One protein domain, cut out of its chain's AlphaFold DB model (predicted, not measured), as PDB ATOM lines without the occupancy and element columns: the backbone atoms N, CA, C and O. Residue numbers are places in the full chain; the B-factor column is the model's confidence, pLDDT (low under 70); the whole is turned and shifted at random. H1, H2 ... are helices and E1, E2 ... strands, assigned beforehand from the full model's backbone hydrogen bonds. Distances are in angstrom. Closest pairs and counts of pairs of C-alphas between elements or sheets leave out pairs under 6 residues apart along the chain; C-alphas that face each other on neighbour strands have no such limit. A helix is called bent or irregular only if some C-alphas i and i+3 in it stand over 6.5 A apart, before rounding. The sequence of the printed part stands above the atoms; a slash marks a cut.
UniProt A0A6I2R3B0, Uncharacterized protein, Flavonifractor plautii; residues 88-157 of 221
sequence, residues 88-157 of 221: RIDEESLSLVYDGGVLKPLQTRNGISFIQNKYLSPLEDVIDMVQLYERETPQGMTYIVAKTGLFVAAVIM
ATOM      1  N   ARG A  88     101.346 113.864 130.045       95.62
ATOM      2  CA  ARG A  88     100.455 114.994 130.284       95.62
ATOM      3  C   ARG A  88     100.814 116.133 129.337       95.62
ATOM      4  O   ARG A  88     101.986 116.469 129.194       95.62
ATOM      5  N   ILE A  89      99.789 116.722 128.739       95.06
ATOM      6  CA  ILE A  89      99.905 117.898 127.885       95.06
ATOM      7  C   ILE A  89      99.648 119.132 128.742       95.06
ATOM      8  O   ILE A  89      98.639 119.210 129.450       95.06
ATOM      9  N   ASP A  90     100.550 120.104 128.652       83.88
ATOM     10  CA  ASP A  90     100.316 121.426 129.214       83.88
ATOM     11  C   ASP A  90      99.312 122.179 128.339       83.88
ATOM     12  O   ASP A  90      99.442 122.255 127.114       83.88
ATOM     13  N   GLU A  91      98.271 122.717 128.965       74.19
ATOM     14  CA  GLU A  91      97.241 123.435 128.231       74.19
ATOM     15  C   GLU A  91      97.702 124.847 127.876       74.19
ATOM     16  O   GLU A  91      98.001 125.663 128.750       74.19
ATOM     17  N   GLU A  92      97.695 125.165 126.583       73.25
ATOM     18  CA  GLU A  92      97.879 126.538 126.131       73.25
ATOM     19  C   GLU A  92      96.608 127.371 126.339       73.25
ATOM     20  O   GLU A  92      95.481 126.904 126.159       73.25
ATOM     21  N   SER A  93      96.787 128.659 126.640       77.75
ATOM     22  CA  SER A  93      95.684 129.621 126.766       77.75
ATOM     23  C   SER A  93      95.138 130.108 125.416       77.75
ATOM     24  O   SER A  93      94.239 130.950 125.382       77.75
ATOM     25  N   LEU A  94      95.712 129.654 124.298       86.38
ATOM     26  CA  LEU A  94      95.335 130.081 122.956       86.38
ATOM     27  C   LEU A  94      94.309 129.119 122.353       86.38
ATOM     28  O   LEU A  94      94.386 127.907 122.506       86.38
ATOM     29  N   SER A  95      93.337 129.651 121.623       91.50
ATOM     30  CA  SER A  95      92.448 128.869 120.760       91.50
ATOM     31  C   SER A  95      92.172 129.659 119.491       91.50
ATOM     32  O   SER A  95      92.172 130.891 119.498       91.50
ATOM     33  N   LEU A  96      91.964 128.948 118.387       92.25
ATOM     34  CA  LEU A  96      91.849 129.536 117.056       92.25
ATOM     35  C   LEU A  96      90.514 129.152 116.438       92.25
ATOM     36  O   LEU A  96      90.120 127.991 116.481       92.25
ATOM     37  N   VAL A  97      89.837 130.108 115.810       93.94
ATOM     38  CA  VAL A  97      88.724 129.792 114.913       93.94
ATOM     39  C   VAL A  97      89.296 129.600 113.514       93.94
ATOM     40  O   VAL A  97      89.877 130.525 112.949       93.94
ATOM     41  N   TYR A  98      89.143 128.403 112.955       90.56
ATOM     42  CA  TYR A  98      89.611 128.068 111.614       90.56
ATOM     43  C   TYR A  98      88.616 127.128 110.935       90.56
ATOM     44  O   TYR A  98      88.158 126.163 111.542       90.56
ATOM     45  N   ASP A  99      88.268 127.434 109.684       85.56
ATOM     46  CA  ASP A  99      87.332 126.646 108.864       85.56
ATOM     47  C   ASP A  99      85.989 126.336 109.564       85.56
ATOM     48  O   ASP A  99      85.473 125.223 109.554       85.56
ATOM     49  N   GLY A 100      85.440 127.334 110.267       86.38
ATOM     50  CA  GLY A 100      84.175 127.209 111.005       86.38
ATOM     51  C   GLY A 100      84.249 126.394 112.304       86.38
ATOM     52  O   GLY A 100      83.234 126.246 112.985       86.38
ATOM     53  N   GLY A 101      85.428 125.887 112.679       91.38
ATOM     54  CA  GLY A 101      85.673 125.168 113.927       91.38
ATOM     55  C   GLY A 101      86.548 125.950 114.906       91.38
ATOM     56  O   GLY A 101      87.362 126.777 114.509       91.38
ATOM     57  N   VAL A 102      86.402 125.659 116.200       95.94
ATOM     58  CA  VAL A 102      87.354 126.102 117.231       95.94
ATOM     59  C   VAL A 102      88.400 125.009 117.415       95.94
ATOM     60  O   VAL A 102      88.059 123.876 117.767       95.94
ATOM     61  N   LEU A 103      89.658 125.352 117.175       95.25
ATOM     62  CA  LEU A 103      90.816 124.487 117.336       95.25
ATOM     63  C   LEU A 103      91.556 124.849 118.619       95.25
ATOM     64  O   LEU A 103      91.843 126.025 118.867       95.25
ATOM     65  N   LYS A 104      91.881 123.822 119.402       94.50
ATOM     66  CA  LYS A 104      92.739 123.931 120.578       94.50
ATOM     67  C   LYS A 104      94.134 123.405 120.210       94.50
ATOM     68  O   LYS A 104      94.228 122.223 119.869       94.50
ATOM     69  N   PRO A 105      95.174 124.260 120.197       94.62
ATOM     70  CA  PRO A 105      96.557 123.822 120.080       94.62
ATOM     71  C   PRO A 105      96.962 123.039 121.331       94.62
ATOM     72  O   PRO A 105      96.540 123.362 122.441       94.62
ATOM     73  N   LEU A 106      97.768 122.006 121.127       94.62
ATOM     74  CA  LEU A 106      98.311 121.131 122.156       94.62
ATOM     75  C   LEU A 106      99.811 120.981 121.909       94.62
ATOM     76  O   LEU A 106     100.212 120.547 120.825       94.62
ATOM     77  N   GLN A 107     100.627 121.313 122.906       92.56
ATOM     78  CA  GLN A 107     102.067 121.090 122.851       92.56
ATOM     79  C   GLN A 107     102.353 119.620 123.186       92.56
ATOM     80  O   GLN A 107     102.207 119.185 124.326       92.56
ATOM     81  N   THR A 108     102.726 118.847 122.171       92.00
ATOM     82  CA  THR A 108     103.042 117.417 122.253       92.00
ATOM     83  C   THR A 108     104.557 117.198 122.242       92.00
ATOM     84  O   THR A 108     105.325 118.098 121.880       92.00
ATOM     85  N   ARG A 109     105.028 115.988 122.584       91.00
ATOM     86  CA  ARG A 109     106.462 115.641 122.450       91.00
ATOM     87  C   ARG A 109     106.960 115.740 121.005       91.00
ATOM     88  O   ARG A 109     108.127 116.043 120.778       91.00
ATOM     89  N   ASN A 110     106.062 115.552 120.038       87.31
ATOM     90  CA  ASN A 110     106.356 115.596 118.604       87.31
ATOM     91  C   ASN A 110     106.108 116.980 117.963       87.31
ATOM     92  O   ASN A 110     106.098 117.100 116.739       87.31
ATOM     93  N   GLY A 111     105.914 118.031 118.769       90.44
ATOM     94  CA  GLY A 111     105.700 119.402 118.301       90.44
ATOM     95  C   GLY A 111     104.335 119.946 118.704       90.44
ATOM     96  O   GLY A 111     103.969 119.906 119.871       90.44
ATOM     97  N   ILE A 112     103.596 120.512 117.750       91.62
ATOM     98  CA  ILE A 112     102.249 121.037 117.993       91.62
ATOM     99  C   ILE A 112     101.210 120.143 117.322       91.62
ATOM    100  O   ILE A 112     101.330 119.793 116.147       91.62
ATOM    101  N   SER A 113     100.170 119.802 118.070       93.12
ATOM    102  CA  SER A 113      98.987 119.103 117.583       93.12
ATOM    103  C   SER A 113      97.749 119.967 117.797       93.12
ATOM    104  O   SER A 113      97.762 120.919 118.573       93.12
ATOM    105  N   PHE A 114      96.663 119.652 117.101       95.19
ATOM    106  CA  PHE A 114      95.392 120.350 117.260       95.19
ATOM    107  C   PHE A 114      94.287 119.350 117.538       95.19
ATOM    108  O   PHE A 114      94.253 118.281 116.938       95.19
ATOM    109  N   ILE A 115      93.333 119.726 118.379       96.25
ATOM    110  CA  ILE A 115      92.040 119.043 118.474       96.25
ATOM    111  C   ILE A 115      90.915 120.029 118.191       96.25
ATOM    112  O   ILE A 115      91.046 121.237 118.405       96.25
ATOM    113  N   GLN A 116      89.772 119.521 117.736       96.31
ATOM    114  CA  GLN A 116      88.569 120.345 117.658       96.31
ATOM    115  C   GLN A 116      87.939 120.454 119.051       96.31
ATOM    116  O   GLN A 116      87.518 119.453 119.630       96.31
ATOM    117  N   ASN A 117      87.797 121.678 119.565       95.44
ATOM    118  CA  ASN A 117      87.321 121.945 120.928       95.44
ATOM    119  C   ASN A 117      85.916 121.372 121.204       95.44
ATOM    120  O   ASN A 117      85.577 121.037 122.336       95.44
ATOM    121  N   LYS A 118      85.095 121.196 120.158       96.88
ATOM    122  CA  LYS A 118      83.762 120.578 120.256       96.88
ATOM    123  C   LYS A 118      83.794 119.179 120.899       96.88
ATOM    124  O   LYS A 118      82.810 118.797 121.532       96.88
ATOM    125  N   TYR A 119      84.905 118.445 120.779       98.06
ATOM    126  CA  TYR A 119      85.070 117.109 121.359       98.06
ATOM    127  C   TYR A 119      85.283 117.118 122.879       98.06
ATOM    128  O   TYR A 119      85.126 116.086 123.524       98.06
ATOM    129  N   LEU A 120      85.527 118.279 123.490       97.06
ATOM    130  CA  LEU A 120      85.505 118.424 124.948       97.06
ATOM    131  C   LEU A 120      84.092 118.700 125.483       97.06
ATOM    132  O   LEU A 120      83.845 118.584 126.679       97.06
ATOM    133  N   SER A 121      83.126 119.014 124.611       97.31
ATOM    134  CA  SER A 121      81.775 119.391 125.041       97.31
ATOM    135  C   SER A 121      81.007 118.309 125.816       97.31
ATOM    136  O   SER A 121      80.248 118.697 126.708       97.31
ATOM    137  N   PRO A 122      81.179 116.988 125.579       98.12
ATOM    138  CA  PRO A 122      80.568 115.969 126.434       98.12
ATOM    139  C   PRO A 122      81.141 115.930 127.857       98.12
ATOM    140  O   PRO A 122      80.543 115.305 128.730       98.12
ATOM    141  N   LEU A 123      82.274 116.583 128.113       97.19
ATOM    142  CA  LEU A 123      82.943 116.623 129.414       97.19
ATOM    143  C   LEU A 123      82.710 117.942 130.166       97.19
ATOM    144  O   LEU A 123      83.311 118.147 131.210       97.19
ATOM    145  N   GLU A 124      81.829 118.818 129.672       95.94
ATOM    146  CA  GLU A 124      81.683 120.192 130.180       95.94
ATOM    147  C   GLU A 124      81.423 120.311 131.692       95.94
ATOM    148  O   GLU A 124      81.932 121.234 132.310       95.94
ATOM    149  N   ASP A 125      80.677 119.379 132.296       94.50
ATOM    150  CA  ASP A 125      80.342 119.436 133.732       94.50
ATOM    151  C   ASP A 125      81.545 119.149 134.635       94.50
ATOM    152  O   ASP A 125      81.523 119.459 135.821       94.50
ATOM    153  N   VAL A 126      82.568 118.498 134.086       94.38
ATOM    154  CA  VAL A 126      83.780 118.093 134.804       94.38
ATOM    155  C   VAL A 126      85.022 118.702 134.167       94.38
ATOM    156  O   VAL A 126      86.124 118.231 134.422       94.38
ATOM    157  N   ILE A 127      84.855 119.725 133.321       93.56
ATOM    158  CA  ILE A 127      85.931 120.244 132.472       93.56
ATOM    159  C   ILE A 127      87.119 120.757 133.290       93.56
ATOM    160  O   ILE A 127      88.256 120.524 132.902       93.56
ATOM    161  N   ASP A 128      86.868 121.333 134.467       92.56
ATOM    162  CA  ASP A 128      87.909 121.824 135.382       92.56
ATOM    163  C   ASP A 128      88.758 120.694 135.996       92.56
ATOM    164  O   ASP A 128      89.850 120.927 136.511       92.56
ATOM    165  N   MET A 129      88.257 119.456 135.954       94.25
ATOM    166  CA  MET A 129      88.961 118.250 136.402       94.25
ATOM    167  C   MET A 129      89.559 117.458 135.235       94.25
ATOM    168  O   MET A 129      90.220 116.441 135.466       94.25
ATOM    169  N   VAL A 130      89.290 117.869 133.990       95.62
ATOM    170  CA  VAL A 130      89.817 117.196 132.807       95.62
ATOM    171  C   VAL A 130      91.280 117.570 132.628       95.62
ATOM    172  O   VAL A 130      91.657 118.736 132.664       95.62
ATOM    173  N   GLN A 131      92.101 116.554 132.403       96.31
ATOM    174  CA  GLN A 131      93.490 116.708 131.995       96.31
ATOM    175  C   GLN A 131      93.686 115.995 130.664       96.31
ATOM    176  O   GLN A 131      93.197 114.879 130.465       96.31
ATOM    177  N   LEU A 132      94.389 116.654 129.746       97.25
ATOM    178  CA  LEU A 132      94.726 116.080 128.453       97.25
ATOM    179  C   LEU A 132      96.086 115.392 128.518       97.25
ATOM    180  O   LEU A 132      97.043 115.899 129.102       97.25
ATOM    181  N   TYR A 133      96.149 114.231 127.886       97.62
ATOM    182  CA  TYR A 133      97.345 113.427 127.731       97.62
ATOM    183  C   TYR A 133      97.519 113.092 126.257       97.62
ATOM    184  O   TYR A 133      96.538 112.886 125.544       97.62
ATOM    185  N   GLU A 134      98.757 113.006 125.803       97.44
ATOM    186  CA  GLU A 134      99.083 112.318 124.563       97.44
ATOM    187  C   GLU A 134      99.418 110.859 124.861       97.44
ATOM    188  O   GLU A 134      99.967 110.543 125.916       97.44
ATOM    189  N   ARG A 135      99.092 109.984 123.918       97.69
ATOM    190  CA  ARG A 135      99.521 108.586 123.859       97.69
ATOM    191  C   ARG A 135      99.974 108.277 122.442       97.69
ATOM    192  O   ARG A 135      99.625 109.000 121.507       97.69
ATOM    193  N   GLU A 136     100.723 107.200 122.273       96.38
ATOM    194  CA  GLU A 136     101.200 106.754 120.967       96.38
ATOM    195  C   GLU A 136     100.657 105.366 120.641       96.38
ATOM    196  O   GLU A 136     100.616 104.473 121.486       96.38
ATOM    197  N   THR A 137     100.207 105.177 119.400       95.25
ATOM    198  CA  THR A 137      99.901 103.835 118.901       95.25
ATOM    199  C   THR A 137     101.201 103.037 118.736       95.25
ATOM    200  O   THR A 137     102.277 103.634 118.629       95.25
ATOM    201  N   PRO A 138     101.150 101.698 118.606       94.12
ATOM    202  CA  PRO A 138     102.341 100.890 118.320       94.12
ATOM    203  C   PRO A 138     103.102 101.308 117.050       94.12
ATOM    204  O   PRO A 138     104.288 101.025 116.913       94.12
ATOM    205  N   GLN A 139     102.428 101.988 116.116       91.88
ATOM    206  CA  GLN A 139     103.012 102.530 114.885       91.88
ATOM    207  C   GLN A 139     103.588 103.950 115.058       91.88
ATOM    208  O   GLN A 139     104.023 104.550 114.078       91.88
ATOM    209  N   GLY A 140     103.576 104.502 116.275       90.69
ATOM    210  CA  GLY A 140     104.107 105.829 116.594       90.69
ATOM    211  C   GLY A 140     103.162 106.991 116.275       90.69
ATOM    212  O   GLY A 140     103.600 108.138 116.243       90.69
ATOM    213  N   MET A 141     101.874 106.734 116.020       91.56
ATOM    214  CA  MET A 141     100.910 107.816 115.801       91.56
ATOM    215  C   MET A 141     100.434 108.380 117.139       91.56
ATOM    216  O   MET A 141      99.908 107.643 117.969       91.56
ATOM    217  N   THR A 142     100.571 109.690 117.337       94.62
ATOM    218  CA  THR A 142     100.071 110.362 118.541       94.62
ATOM    219  C   THR A 142      98.545 110.503 118.504       94.62
ATOM    220  O   THR A 142      97.977 110.915 117.493       94.62
ATOM    221  N   TYR A 143      97.878 110.229 119.621       96.81
ATOM    222  CA  TYR A 143      96.462 110.523 119.846       96.81
ATOM    223  C   TYR A 143      96.248 111.120 121.238       96.81
ATOM    224  O   TYR A 143      97.113 111.018 122.107       96.81
ATOM    225  N   ILE A 144      95.116 111.797 121.439       97.94
ATOM    226  CA  ILE A 144      94.849 112.552 122.664       97.94
ATOM    227  C   ILE A 144      93.844 111.797 123.522       97.94
ATOM    228  O   ILE A 144      92.864 111.245 123.026       97.94
ATOM    229  N   VAL A 145      94.066 111.803 124.828       98.06
ATOM    230  CA  VAL A 145      93.176 111.214 125.820       98.06
ATOM    231  C   VAL A 145      92.813 112.276 126.845       98.06
ATOM    232  O   VAL A 145      93.683 112.929 127.414       98.06
ATOM    233  N   ALA A 146      91.519 112.458 127.079       98.06
ATOM    234  CA  ALA A 146      91.014 113.279 128.168       98.06
ATOM    235  C   ALA A 146      90.748 112.376 129.374       98.06
ATOM    236  O   ALA A 146      89.970 111.422 129.270       98.06
ATOM    237  N   LYS A 147      91.373 112.676 130.512       97.88
ATOM    238  CA  LYS A 147      91.188 111.940 131.769       97.88
ATOM    239  C   LYS A 147      90.515 112.816 132.814       97.88
ATOM    240  O   LYS A 147      90.767 114.017 132.872       97.88
ATOM    241  N   THR A 148      89.687 112.205 133.653       95.69
ATOM    242  CA  THR A 148      89.156 112.820 134.876       95.69
ATOM    243  C   THR A 148      89.687 112.022 136.061       95.69
ATOM    244  O   THR A 148      89.267 110.891 136.308       95.69
ATOM    245  N   GLY A 149      90.666 112.590 136.770       93.31
ATOM    246  CA  GLY A 149      91.478 111.819 137.711       93.31
ATOM    247  C   GLY A 149      92.278 110.738 136.977       93.31
ATOM    248  O   GLY A 149      92.991 111.033 136.022       93.31
ATOM    249  N   LEU A 150      92.152 109.481 137.411       93.06
ATOM    250  CA  LEU A 150      92.841 108.345 136.786       93.06
ATOM    251  C   LEU A 150      92.068 107.727 135.613       93.06
ATOM    252  O   LEU A 150      92.657 106.969 134.850       93.06
ATOM    253  N   PHE A 151      90.792 108.073 135.445       95.12
ATOM    254  CA  PHE A 151      89.908 107.422 134.484       95.12
ATOM    255  C   PHE A 151      89.924 108.111 133.124       95.12
ATOM    256  O   PHE A 151      89.842 109.343 133.045       95.12
ATOM    257  N   VAL A 152      89.966 107.327 132.048       97.00
ATOM    258  CA  VAL A 152      89.776 107.841 130.687       97.00
ATOM    259  C   VAL A 152      88.319 108.247 130.493       97.00
ATOM    260  O   VAL A 152      87.397 107.445 130.607       97.00
ATOM    261  N   ALA A 153      88.115 109.519 130.160       97.62
ATOM    262  CA  ALA A 153      86.805 110.102 129.905       97.62
ATOM    263  C   ALA A 153      86.516 110.282 128.406       97.62
ATOM    264  O   ALA A 153      85.350 110.323 128.008       97.62
ATOM    265  N   ALA A 154      87.557 110.409 127.578       98.25
ATOM    266  CA  ALA A 154      87.447 110.410 126.122       98.25
ATOM    267  C   ALA A 154      88.786 110.071 125.461       98.25
ATOM    268  O   ALA A 154      89.846 110.433 125.974       98.25
ATOM    269  N   VAL A 155      88.723 109.487 124.268       98.31
ATOM    270  CA  VAL A 155      89.836 109.481 123.311       98.31
ATOM    271  C   VAL A 155      89.471 110.406 122.155       98.31
ATOM    272  O   VAL A 155      88.353 110.351 121.645       98.31
ATOM    273  N   ILE A 156      90.393 111.285 121.770       98.31
ATOM    274  CA  ILE A 156      90.195 112.353 120.789       98.31
ATOM    275  C   ILE A 156      91.338 112.295 119.775       98.31
ATOM    276  O   ILE A 156      92.517 112.406 120.113       98.31
ATOM    277  N   MET A 157      90.982 112.148 118.506       97.06
ATOM    278  CA  MET A 157      91.942 112.116 117.414       97.06
ATOM    279  C   MET A 157      92.451 113.531 117.104       97.06
ATOM    280  O   MET A 157      91.662 114.485 117.097       97.06
TER     281      MET A 157
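This is residues 88 to 157 of the 221 residues of an uncharacterized protein of Flavonifractor plautii (UniProt A0A6I2R3B0). Two small three-stranded sheets stand partly face to face as a sandwich, their strands crossed at 82 degrees, and one helix, H1, covers one face of the strongly twisted sheet E4 E5 E6. The 70 printed residues hold E1, E2, E3, H1, E4, E5, E6 in chain order, a mixed class. Each sheet, E4 E5 E6 and E1 E2 E3, is an antiparallel meander, each strand neighbouring the one before. The whole is compact, radius of gyration of the C-alphas 11.9 A, spanning 32 by 26 by 17 A.

Find E4 at residues 130 to 136, 19.5 A; E5 follows at 142 to 148, 19.8 A, and E6 at 151 to 156, ending at C-alpha 156 (90.195, 112.353, 120.789). Go back to C-alpha 96 (91.849, 129.536, 117.056), where E1, 96 to 98, begins; E2 is 101 to 108, 20.8 A, and E3 111 to 116, 17.2 A. H1, 117 to 129, runs 16.0 A and is irregular: C-alphas 125 and 128 are 8.1 A apart.

In hairpin E4 and E5, N 133 and O 145 are 2.8 A apart; in hairpin E5 and E6, N 146 and O 154, 2.8 A. H1 is on this sheet, height 7.8 A, over E5 and along it at 12 degrees on the local plane; over E4 and E6 it only just fails to lie, with 2 C-alphas on each. Its closest C-alpha pair with E6 is Tyr 119 and Ile 156, 7.0 A. H1 has 1 of 9 O i to N i+4 pairs within hydrogen-bond range, and 7 of 10 O i to N i+3. In hairpin E2 and E3, N 106 and O 113 are 2.8 A apart; in hairpin E1 and E2, N 98 and O 101, 2.9 A. E3 and E5 are near each other, with 6 pairs of C-alphas within 10 A.

The C-alphas of Asp 125 and Gln 139 are farthest apart, 34.0 A. The printed part has no cut, its six links are tight, and no printed residue is under 70 in pLDDT.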